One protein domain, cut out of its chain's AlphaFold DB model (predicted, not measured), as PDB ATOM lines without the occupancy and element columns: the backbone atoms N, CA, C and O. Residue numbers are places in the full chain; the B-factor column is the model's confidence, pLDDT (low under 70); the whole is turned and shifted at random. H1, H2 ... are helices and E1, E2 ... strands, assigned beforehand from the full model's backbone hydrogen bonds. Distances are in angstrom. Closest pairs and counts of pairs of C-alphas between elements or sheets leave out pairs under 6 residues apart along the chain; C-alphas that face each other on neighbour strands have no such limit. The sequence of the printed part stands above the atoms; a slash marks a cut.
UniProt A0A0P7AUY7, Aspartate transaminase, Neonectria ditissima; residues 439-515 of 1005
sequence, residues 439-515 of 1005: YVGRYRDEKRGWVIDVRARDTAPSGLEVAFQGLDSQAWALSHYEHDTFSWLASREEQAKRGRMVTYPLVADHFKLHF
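AT A GLANCE: This is residues 439 to 515 of the 1005 residues of the protein "Aspartate transaminase" of Neonectria ditissima (UniProt A0A0P7AUY7). Two small antiparallel sheets lie loosely and only partly face to face, their strands crossed: a twisted sheet of four strands, E1 to E4, and over one of its faces a smaller sheet, E5, E6 and E7. E4 runs on into E5 at a bend that joins the two sheets, while a wide loop with H1 reaches away from both and comes back through H2 to E7. The printed part has 77 residues, with two named helices and seven named strands in the order E1 E2 E3 E4 E5 E6 H1 H2 E7; the sheets run E1 - E2 - E3 - E4 and E5 - E6 - E7. The class is mixed, helices and strands, with under half of the residues in named elements. The whole is compact, with a radius of gyration of the C-alphas of 12.4 A and spans of 30 by 30 by 23 A.

HOW THE PARTS SIT: E1, residues 441 to 444, E2, residues 451 to 456, E3, residues 464 to 468, and E4, residues 475 to 477, form a meander, each strand the antiparallel neighbour of the one before. N 443 and O 452 are 2.9 A apart, N 467 and O 453 2.8 A, and N 476 and O 466 2.8 A, within hydrogen-bond range. The strands' lines turn by 60 degrees from edge to edge. E4 runs on into E5, residues 479 to 482, across one residue at 64 degrees. E5 and E6, residues 485 to 487, are a hairpin, with N 487 and O 479 2.8 A apart. E7, residues 512 to 514, is antiparallel to E6 at 160 degrees, with N 513 and O 486 2.8 A apart. E3 and E6 are near each other, with 5 pairs of C-alphas within 10 A. H2, residues 508 to 511, only grazes the smaller sheet; its closest C-alpha pair with E6 is Phe 511 and Ser 487, 5.5 A. H1, residues 492 to 497, is on neither sheet and is apart from H2. In H1 every O i to N i+4 pair is within hydrogen-bond range; H2 is too short for such a pair.

IN THESE COORDINATES: E1 begins at C-alpha 441 (125.466, 99.560, 145.302) and is 10.2 A long. E2 is 16.8 A, E3 13.4 A, E4 6.9 A, E5 9.7 A and E6 6.9 A long. H1 begins at C-alpha 492 (113.993, 86.077, 123.788) and is 8.6 A long. H2 is 5.7 A long; E7, 6.4 A, ends at C-alpha 514 (122.435, 105.031, 132.905).

THE WHOLE: The two C-alphas farthest apart are those of Lys 447 and Glu 493, 33.3 A. The printed part has no cut and no long link. The mean pLDDT of the printed part is 88.6; residues 503 to 505 are under 70.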
ATOM      1  N   TYR A 439     130.102 101.144 140.347       91.12
ATOM      2  CA  TYR A 439     128.688 100.897 140.036       91.12
ATOM      3  C   TYR A 439     128.002 100.019 141.085       91.12
ATOM      4  O   TYR A 439     126.790 100.105 141.255       91.12
ATOM      5  N   VAL A 440     128.752  99.203 141.833       93.75
ATOM      6  CA  VAL A 440     128.180  98.346 142.881       93.75
ATOM      7  C   VAL A 440     127.489  99.200 143.952       93.75
ATOM      8  O   VAL A 440     128.036 100.193 144.445       93.75
ATOM      9  N   GLY A 441     126.259  98.834 144.313       92.62
ATOM     10  CA  GLY A 441     125.466  99.560 145.302       92.62
ATOM     11  C   GLY A 441     123.957  99.411 145.126       92.62
ATOM     12  O   GLY A 441     123.469  98.840 144.154       92.62
ATOM     13  N   ARG A 442     123.215  99.956 146.093       92.69
ATOM     14  CA  ARG A 442     121.750 100.026 146.085       92.69
ATOM     15  C   ARG A 442     121.297 101.422 145.663       92.69
ATOM     16  O   ARG A 442     121.693 102.409 146.283       92.69
ATOM     17  N   TYR A 443     120.421 101.476 144.666       90.69
ATOM     18  CA  TYR A 443     119.827 102.694 144.122       90.69
ATOM     19  C   TYR A 443     118.316 102.694 144.378       90.69
ATOM     20  O   TYR A 443     117.684 101.636 144.342       90.69
ATOM     21  N   ARG A 444     117.725 103.864 144.645       86.75
ATOM     22  CA  ARG A 444     116.298 104.004 144.991       86.75
ATOM     23  C   ARG A 444     115.641 105.174 144.252       86.75
ATOM     24  O   ARG A 444     116.173 106.278 144.261       86.75
ATOM     25  N   ASP A 445     114.462 104.932 143.680       81.50
ATOM     26  CA  ASP A 445     113.496 105.964 143.280       81.50
ATOM     27  C   ASP A 445     112.709 106.362 144.539       81.50
ATOM     28  O   ASP A 445     111.895 105.587 145.050       81.50
ATOM     29  N   GLU A 446     112.985 107.547 145.088       75.44
ATOM     30  CA  GLU A 446     112.331 108.022 146.316       75.44
ATOM     31  C   GLU A 446     110.850 108.375 146.110       75.44
ATOM     32  O   GLU A 446     110.078 108.297 147.062       75.44
ATOM     33  N   LYS A 447     110.424 108.693 144.877       70.75
ATOM     34  CA  LYS A 447     109.026 109.034 144.562       70.75
ATOM     35  C   LYS A 447     108.146 107.793 144.420       70.75
ATOM     36  O   LYS A 447     106.969 107.844 144.762       70.75
ATOM     37  N   ARG A 448     108.699 106.683 143.914       71.31
ATOM     38  CA  ARG A 448     107.963 105.420 143.681       71.31
ATOM     39  C   ARG A 448     108.297 104.299 144.661       71.31
ATOM     40  O   ARG A 448     107.725 103.219 144.565       71.31
ATOM     41  N   GLY A 449     109.267 104.506 145.551       75.50
ATOM     42  CA  GLY A 449     109.767 103.481 146.470       75.50
ATOM     43  C   GLY A 449     110.550 102.342 145.798       75.50
ATOM     44  O   GLY A 449     110.945 101.403 146.490       75.50
ATOM     45  N   TRP A 450     110.789 102.420 144.484       83.50
ATOM     46  CA  TRP A 450     111.431 101.373 143.687       83.50
ATOM     47  C   TRP A 450     112.927 101.266 143.987       83.50
ATOM     48  O   TRP A 450     113.585 102.277 144.227       83.50
ATOM     49  N   VAL A 451     113.479 100.053 143.951       90.31
ATOM     50  CA  VAL A 451     114.893  99.784 144.258       90.31
ATOM     51  C   VAL A 451     115.531  98.931 143.164       90.31
ATOM     52  O   VAL A 451     114.888  98.031 142.624       90.31
ATOM     53  N   ILE A 452     116.808  99.183 142.871       93.75
ATOM     54  CA  ILE A 452     117.681  98.231 142.173       93.75
ATOM     55  C   ILE A 452     118.985  98.041 142.956       93.75
ATOM     56  O   ILE A 452     119.541  99.004 143.490       93.75
ATOM     57  N   ASP A 453     119.481  96.807 143.000       95.25
ATOM     58  CA  ASP A 453     120.815  96.488 143.511       95.25
ATOM     59  C   ASP A 453     121.730  96.153 142.335       95.25
ATOM     60  O   ASP A 453     121.444  95.222 141.584       95.25
ATOM     61  N   VAL A 454     122.838  96.873 142.191       96.81
ATOM     62  CA  VAL A 454     123.903  96.545 141.237       96.81
ATOM     63  C   VAL A 454     124.995  95.792 141.984       96.81
ATOM     64  O   VAL A 454     125.474  96.251 143.025       96.81
ATOM     65  N   ARG A 455     125.369  94.617 141.476       96.44
ATOM     66  CA  ARG A 455     126.247  93.654 142.159       96.44
ATOM     67  C   ARG A 455     127.368  93.199 141.233       96.44
ATOM     68  O   ARG A 455     127.187  93.155 140.019       96.44
ATOM     69  N   ALA A 456     128.515  92.841 141.804       94.75
ATOM     70  CA  ALA A 456     129.601  92.218 141.055       94.75
ATOM     71  C   ALA A 456     129.258  90.755 140.738       94.75
ATOM     72  O   ALA A 456     128.831  90.009 141.619       94.75
ATOM     73  N   ARG A 457     129.464  90.348 139.483       94.81
ATOM     74  CA  ARG A 457     129.247  88.982 139.002       94.81
ATOM     75  C   ARG A 457     130.197  88.681 137.850       94.81
ATOM     76  O   ARG A 457     129.911  89.018 136.706       94.81
ATOM     77  N   ASP A 458     131.293  87.983 138.137       91.06
ATOM     78  CA  ASP A 458     132.350  87.678 137.153       91.06
ATOM     79  C   ASP A 458     131.876  86.815 135.961       91.06
ATOM     80  O   ASP A 458     132.562  86.724 134.950       91.06
ATOM     81  N   THR A 459     130.696  86.188 136.057       92.19
ATOM     82  CA  THR A 459     130.066  85.427 134.959       92.19
ATOM     83  C   THR A 459     129.204  86.274 134.016       92.19
ATOM     84  O   THR A 459     128.735  85.755 133.005       92.19
ATOM     85  N   ALA A 460     128.961  87.551 134.328       92.38
ATOM     86  CA  ALA A 460     128.206  88.462 133.470       92.38
ATOM     87  C   ALA A 460     129.127  89.156 132.442       92.38
ATOM     88  O   ALA A 460     130.286  89.418 132.766       92.38
ATOM     89  N   PRO A 461     128.637  89.527 131.239       91.69
ATOM     90  CA  PRO A 461     129.475  90.118 130.188       91.69
ATOM     91  C   PRO A 461     130.237  91.389 130.594       91.69
ATOM     92  O   PRO A 461     131.328  91.624 130.084       91.69
ATOM     93  N   SER A 462     129.696  92.200 131.512       91.81
ATOM     94  CA  SER A 462     130.386  93.377 132.064       91.81
ATOM     95  C   SER A 462     130.984  93.172 133.463       91.81
ATOM     96  O   SER A 462     131.383  94.145 134.100       91.81
ATOM     97  N   GLY A 463     130.964  91.950 134.003       94.06
ATOM     98  CA  GLY A 463     131.305  91.680 135.402       94.06
ATOM     99  C   GLY A 463     130.289  92.209 136.429       94.06
ATOM    100  O   GLY A 463     130.588  92.213 137.624       94.06
ATOM    101  N   LEU A 464     129.108  92.670 135.991       96.19
ATOM    102  CA  LEU A 464     128.049  93.235 136.837       96.19
ATOM    103  C   LEU A 464     126.687  92.581 136.556       96.19
ATOM    104  O   LEU A 464     126.423  92.099 135.458       96.19
ATOM    105  N   GLU A 465     125.787  92.633 137.531       96.75
ATOM    106  CA  GLU A 465     124.361  92.329 137.366       96.75
ATOM    107  C   GLU A 465     123.483  93.396 138.035       96.75
ATOM    108  O   GLU A 465     123.938  94.112 138.931       96.75
ATOM    109  N   VAL A 466     122.216  93.475 137.620       96.25
ATOM    110  CA  VAL A 466     121.169  94.259 138.292       96.25
ATOM    111  C   VAL A 466     120.096  93.334 138.855       96.25
ATOM    112  O   VAL A 466     119.551  92.509 138.129       96.25
ATOM    113  N   ALA A 467     119.749  93.499 140.131       95.12
ATOM    114  CA  ALA A 467     118.618  92.841 140.779       95.12
ATOM    115  C   ALA A 467     117.509  93.859 141.083       95.12
ATOM    116  O   ALA A 467     117.657  94.734 141.945       95.12
ATOM    117  N   PHE A 468     116.382  93.756 140.373       91.62
ATOM    118  CA  PHE A 468     115.223  94.624 140.609       91.62
ATOM    119  C   PHE A 468     114.557  94.292 141.952       91.62
ATOM    120  O   PHE A 468     114.455  93.131 142.342       91.62
ATOM    121  N   GLN A 469     114.157  95.325 142.698       89.56
ATOM    122  CA  GLN A 469     113.735  95.237 144.107       89.56
ATOM    123  C   GLN A 469     114.766  94.569 145.047       89.56
ATOM    124  O   GLN A 469     114.443  94.208 146.176       89.56
ATOM    125  N   GLY A 470     116.020  94.409 144.602       88.62
ATOM    126  CA  GLY A 470     117.056  93.671 145.326       88.62
ATOM    127  C   GLY A 470     116.813  92.159 145.427       88.62
ATOM    128  O   GLY A 470     117.438  91.500 146.255       88.62
ATOM    129  N   LEU A 471     115.910  91.605 144.613       91.25
ATOM    130  CA  LEU A 471     115.533  90.193 144.639       91.25
ATOM    131  C   LEU A 471     116.396  89.362 143.681       91.25
ATOM    132  O   LEU A 471     116.499  89.682 142.499       91.25
ATOM    133  N   ASP A 472     116.936  88.240 144.159       91.44
ATOM    134  CA  ASP A 472     117.773  87.338 143.349       91.44
ATOM    135  C   ASP A 472     116.995  86.722 142.173       91.44
ATOM    136  O   ASP A 472     117.522  86.610 141.067       91.44
ATOM    137  N   SER A 473     115.701  86.423 142.360       89.44
ATOM    138  CA  SER A 473     114.811  85.979 141.270       89.44
ATOM    139  C   SER A 473     114.606  87.040 140.184       89.44
ATOM    140  O   SER A 473     114.093  86.732 139.113       89.44
ATOM    141  N   GLN A 474     115.019  88.285 140.435       93.62
ATOM    142  CA  GLN A 474     114.920  89.430 139.533       93.62
ATOM    143  C   GLN A 474     116.297  89.936 139.081       93.62
ATOM    144  O   GLN A 474     116.394  91.041 138.541       93.62
ATOM    145  N   ALA A 475     117.353  89.143 139.295       94.50
ATOM    146  CA  ALA A 475     118.693  89.425 138.800       94.50
ATOM    147  C   ALA A 475     118.785  89.227 137.276       94.50
ATOM    148  O   ALA A 475     118.239  88.261 136.729       94.50
ATOM    149  N   TRP A 476     119.503  90.125 136.603       95.31
ATOM    150  CA  TRP A 476     119.840  90.072 135.180       95.31
ATOM    151  C   TRP A 476     121.301  90.473 134.985       95.31
ATOM    152  O   TRP A 476     121.754  91.478 135.538       95.31
ATOM    153  N   ALA A 477     122.037  89.695 134.191       95.88
ATOM    154  CA  ALA A 477     123.414  90.017 133.833       95.88
ATOM    155  C   ALA A 477     123.464  91.337 133.051       95.88
ATOM    156  O   ALA A 477     122.656  91.558 132.147       95.88
ATOM    157  N   LEU A 478     124.419  92.203 133.387       95.38
ATOM    158  CA  LEU A 478     124.654  93.436 132.651       95.38
ATOM    159  C   LEU A 478     125.697  93.213 131.552       95.38
ATOM    160  O   LEU A 478     126.703  92.522 131.728       95.38
ATOM    161  N   SER A 479     125.435  93.833 130.407       92.94
ATOM    162  CA  SER A 479     126.386  94.018 129.315       92.94
ATOM    163  C   SER A 479     126.734  95.497 129.216       92.94
ATOM    164  O   SER A 479     125.849  96.347 129.317       92.94
ATOM    165  N   HIS A 480     128.010  95.826 129.014       91.25
ATOM    166  CA  HIS A 480     128.408  97.214 128.779       91.25
ATOM    167  C   HIS A 480     127.853  97.694 127.433       91.25
ATOM    168  O   HIS A 480     127.915  96.969 126.435       91.25
ATOM    169  N   TYR A 481     127.288  98.899 127.424       87.94
ATOM    170  CA  TYR A 481     126.689  99.499 126.238       87.94
ATOM    171  C   TYR A 481     127.508 100.713 125.778       87.94
ATOM    172  O   TYR A 481     128.203 100.631 124.772       87.94
ATOM    173  N   GLU A 482     127.528 101.816 126.521       87.00
ATOM    174  CA  GLU A 482     128.366 102.980 126.185       87.00
ATOM    175  C   GLU A 482     128.599 103.848 127.420       87.00
ATOM    176  O   GLU A 482     127.686 104.012 128.224       87.00
ATOM    177  N   HIS A 483     129.797 104.419 127.583       85.94
ATOM    178  CA  HIS A 483     130.140 105.251 128.747       85.94
ATOM    179  C   HIS A 483     129.754 104.559 130.079       85.94
ATOM    180  O   HIS A 483     130.071 103.386 130.281       85.94
ATOM    181  N   ASP A 484     129.011 105.253 130.946       88.75
ATOM    182  CA  ASP A 484     128.395 104.751 132.182       88.75
ATOM    183  C   ASP A 484     127.022 104.060 131.963       88.75
ATOM    184  O   ASP A 484     126.184 104.015 132.865       88.75
ATOM    185  N   THR A 485     126.750 103.534 130.767       90.81
ATOM    186  CA  THR A 485     125.488 102.860 130.421       90.81
ATOM    187  C   THR A 485     125.679 101.359 130.253       90.81
ATOM    188  O   THR A 485     126.536 100.898 129.495       90.81
ATOM    189  N   PHE A 486     124.802 100.589 130.893       92.75
ATOM    190  CA  PHE A 486     124.759  99.130 130.805       92.75
ATOM    191  C   PHE A 486     123.381  98.669 130.343       92.75
ATOM    192  O   PHE A 486     122.371  99.284 130.684       92.75
ATOM    193  N   SER A 487     123.322  97.573 129.590       93.12
ATOM    194  CA  SER A 487     122.063  96.937 129.208       93.12
ATOM    195  C   SER A 487     121.832  95.634 129.964       93.12
ATOM    196  O   SER A 487     122.761  94.854 130.160       93.12
ATOM    197  N   TRP A 488     120.578  95.397 130.352       93.00
ATOM    198  CA  TRP A 488     120.098  94.140 130.940       93.00
ATOM    199  C   TRP A 488     119.248  93.316 129.954       93.00
ATOM    200  O   TRP A 488     118.504  92.423 130.357       93.00
ATOM    201  N   LEU A 489     119.318  93.627 128.653       92.88
ATOM    202  CA  LEU A 489     118.610  92.880 127.615       92.88
ATOM    203  C   LEU A 489     119.108  91.428 127.554       92.88
ATOM    204  O   LEU A 489     120.254  91.167 127.202       92.88
ATOM    205  N   ALA A 490     118.207  90.496 127.853       92.31
ATOM    206  CA  ALA A 490     118.419  89.061 127.714       92.31
ATOM    207  C   ALA A 490     117.798  88.517 126.416       92.31
ATOM    208  O   ALA A 490     116.887  89.124 125.841       92.31
ATOM    209  N   SER A 491     118.232  87.325 125.996       92.06
ATOM    210  CA  SER A 491     117.679  86.645 124.814       92.06
ATOM    211  C   SER A 491     116.161  86.418 124.926       92.06
ATOM    212  O   SER A 491     115.613  86.314 126.029       92.06
ATOM    213  N   ARG A 492     115.455  86.302 123.787       92.38
ATOM    214  CA  ARG A 492     113.993  86.077 123.788       92.38
ATOM    215  C   ARG A 492     113.612  84.824 124.574       92.38
ATOM    216  O   ARG A 492     112.659  84.855 125.347       92.38
ATOM    217  N   GLU A 493     114.369  83.745 124.402       92.38
ATOM    218  CA  GLU A 493     114.123  82.498 125.119       92.38
ATOM    219  C   GLU A 493     114.363  82.620 126.618       92.38
ATOM    220  O   GLU A 493     113.563  82.101 127.383       92.38
ATOM    221  N   GLU A 494     115.425  83.296 127.060       92.06
ATOM    222  CA  GLU A 494     115.684  83.496 128.489       92.06
ATOM    223  C   GLU A 494     114.556  84.302 129.146       92.06
ATOM    224  O   GLU A 494     114.046  83.913 130.196       92.06
ATOM    225  N   GLN A 495     114.098  85.370 128.484       91.38
ATOM    226  CA  GLN A 495     112.943  86.143 128.940       91.38
ATOM    227  C   GLN A 495     111.668  85.279 129.000       91.38
ATOM    228  O   GLN A 495     110.955  85.314 130.004       91.38
ATOM    229  N   ALA A 496     111.398  84.472 127.970       90.69
ATOM    230  CA  ALA A 496     110.224  83.600 127.917       90.69
ATOM    231  C   ALA A 496     110.268  82.478 128.975       90.69
ATOM    232  O   ALA A 496     109.289  82.273 129.691       90.69
ATOM    233  N   LYS A 497     111.416  81.801 129.129       91.31
ATOM    234  CA  LYS A 497     111.675  80.774 130.155       91.31
ATOM    235  C   LYS A 497     111.436  81.330 131.563       91.31
ATOM    236  O   LYS A 497     110.804  80.665 132.378       91.31
ATOM    237  N   ARG A 498     111.840  82.584 131.806       90.56
ATOM    238  CA  ARG A 498     111.626  83.325 133.061       90.56
ATOM    239  C   ARG A 498     110.277  84.042 133.163       90.56
ATOM    240  O   ARG A 498     110.145  85.017 133.902       90.56
ATOM    241  N   GLY A 499     109.252  83.621 132.423       88.19
ATOM    242  CA  GLY A 499     107.890  84.133 132.616       88.19
ATOM    243  C   GLY A 499     107.667  85.605 132.244       88.19
ATOM    244  O   GLY A 499     106.650  86.174 132.640       88.19
ATOM    245  N   ARG A 500     108.578  86.249 131.503       86.56
ATOM    246  CA  ARG A 500     108.399  87.633 131.034       86.56
ATOM    247  C   ARG A 500     107.539  87.664 129.769       86.56
ATOM    248  O   ARG A 500     107.623  86.784 128.914       86.56
ATOM    249  N   MET A 501     106.755  88.729 129.606       84.50
ATOM    250  CA  MET A 501     106.036  88.984 128.356       84.50
ATOM    251  C   MET A 501     107.015  89.389 127.247       84.50
ATOM    252  O   MET A 501     107.560  90.490 127.266       84.50
ATOM    253  N   VAL A 502     107.196  88.507 126.263       77.81
ATOM    254  CA  VAL A 502     108.083  88.700 125.097       77.81
ATOM    255  C   VAL A 502     107.363  89.228 123.847       77.81
ATOM    256  O   VAL A 502     107.973  89.352 122.789       77.81
ATOM    257  N   THR A 503     106.067  89.542 123.956       66.44
ATOM    258  CA  THR A 503     105.193  89.923 122.830       66.44
ATOM    259  C   THR A 503     105.014  91.435 122.619       66.44
ATOM    260  O   THR A 503     104.292  91.851 121.717       66.44
ATOM    261  N   TYR A 504     105.646  92.277 123.443       67.06
ATOM    262  CA  TYR A 504     105.501  93.738 123.378       67.06
ATOM    263  C   TYR A 504     106.567  94.411 122.500       67.06
ATOM    264  O   TYR A 504     107.670  93.877 122.361       67.06
ATOM    265  N   PRO A 505     106.292  95.616 121.955       63.59
ATOM    266  CA  PRO A 505     107.313  96.426 121.302       63.59
ATOM    267  C   PRO A 505     108.463  96.711 122.272       63.59
ATOM    268  O   PRO A 505     108.259  97.288 123.341       63.59
ATOM    269  N   LEU A 506     109.668  96.294 121.897       77.31
ATOM    270  CA  LEU A 506     110.871  96.492 122.697       77.31
ATOM    271  C   LEU A 506     111.325  97.955 122.566       77.31
ATOM    272  O   LEU A 506     111.519  98.454 121.457       77.31
ATOM    273  N   VAL A 507     111.480  98.639 123.701       80.00
ATOM    274  CA  VAL A 507     111.910 100.045 123.796       80.00
ATOM    275  C   VAL A 507     113.317 100.075 124.385       80.00
ATOM    276  O   VAL A 507     113.551  99.428 125.402       80.00
ATOM    277  N   ALA A 508     114.251 100.797 123.757       78.88
ATOM    278  CA  ALA A 508     115.670 100.805 124.141       78.88
ATOM    279  C   ALA A 508     115.869 101.112 125.634       78.88
ATOM    280  O   ALA A 508     116.498 100.332 126.346       78.88
ATOM    281  N   ASP A 509     115.246 102.186 126.113       80.50
ATOM    282  CA  ASP A 509     115.454 102.711 127.466       80.50
ATOM    283  C   ASP A 509     114.846 101.820 128.558       80.50
ATOM    284  O   ASP A 509     115.275 101.872 129.707       80.50
ATOM    285  N   HIS A 510     113.911 100.921 128.208       83.50
ATOM    286  CA  HIS A 510     113.443  99.870 129.124       83.50
ATOM    287  C   HIS A 510     114.605  98.966 129.551       83.50
ATOM    288  O   HIS A 510     114.654  98.513 130.692       83.50
ATOM    289  N   PHE A 511     115.543  98.703 128.636       88.81
ATOM    290  CA  PHE A 511     116.639  97.752 128.807       88.81
ATOM    291  C   PHE A 511     117.997  98.406 129.094       88.81
ATOM    292  O   PHE A 511     119.007  97.701 129.068       88.81
ATOM    293  N   LYS A 512     118.044  99.716 129.368       90.69
ATOM    294  CA  LYS A 512     119.266 100.461 129.714       90.69
ATOM    295  C   LYS A 512     119.249 100.908 131.179       90.69
ATOM    296  O   LYS A 512     118.203 101.227 131.734       90.69
ATOM    297  N   LEU A 513     120.427 100.958 131.788       91.19
ATOM    298  CA  LEU A 513     120.706 101.626 133.056       91.19
ATOM    299  C   LEU A 513     121.804 102.652 132.803       91.19
ATOM    300  O   LEU A 513     122.906 102.277 132.408       91.19
ATOM    301  N   HIS A 514     121.494 103.924 133.031       89.88
ATOM    302  CA  HIS A 514     122.435 105.031 132.905       89.88
ATOM    303  C   HIS A 514     122.899 105.443 134.303       89.88
ATOM    304  O   HIS A 514     122.080 105.845 135.132       89.88
ATOM    305  N   PHE A 515     124.198 105.341 134.576       87.06
ATOM    306  CA  PHE A 515     124.788 105.836 135.816       87.06
ATOM    307  C   PHE A 515     125.385 107.228 135.586       87.06
ATOM    308  O   PHE A 515     125.927 107.519 134.525       87.06
TER     309      PHE A 515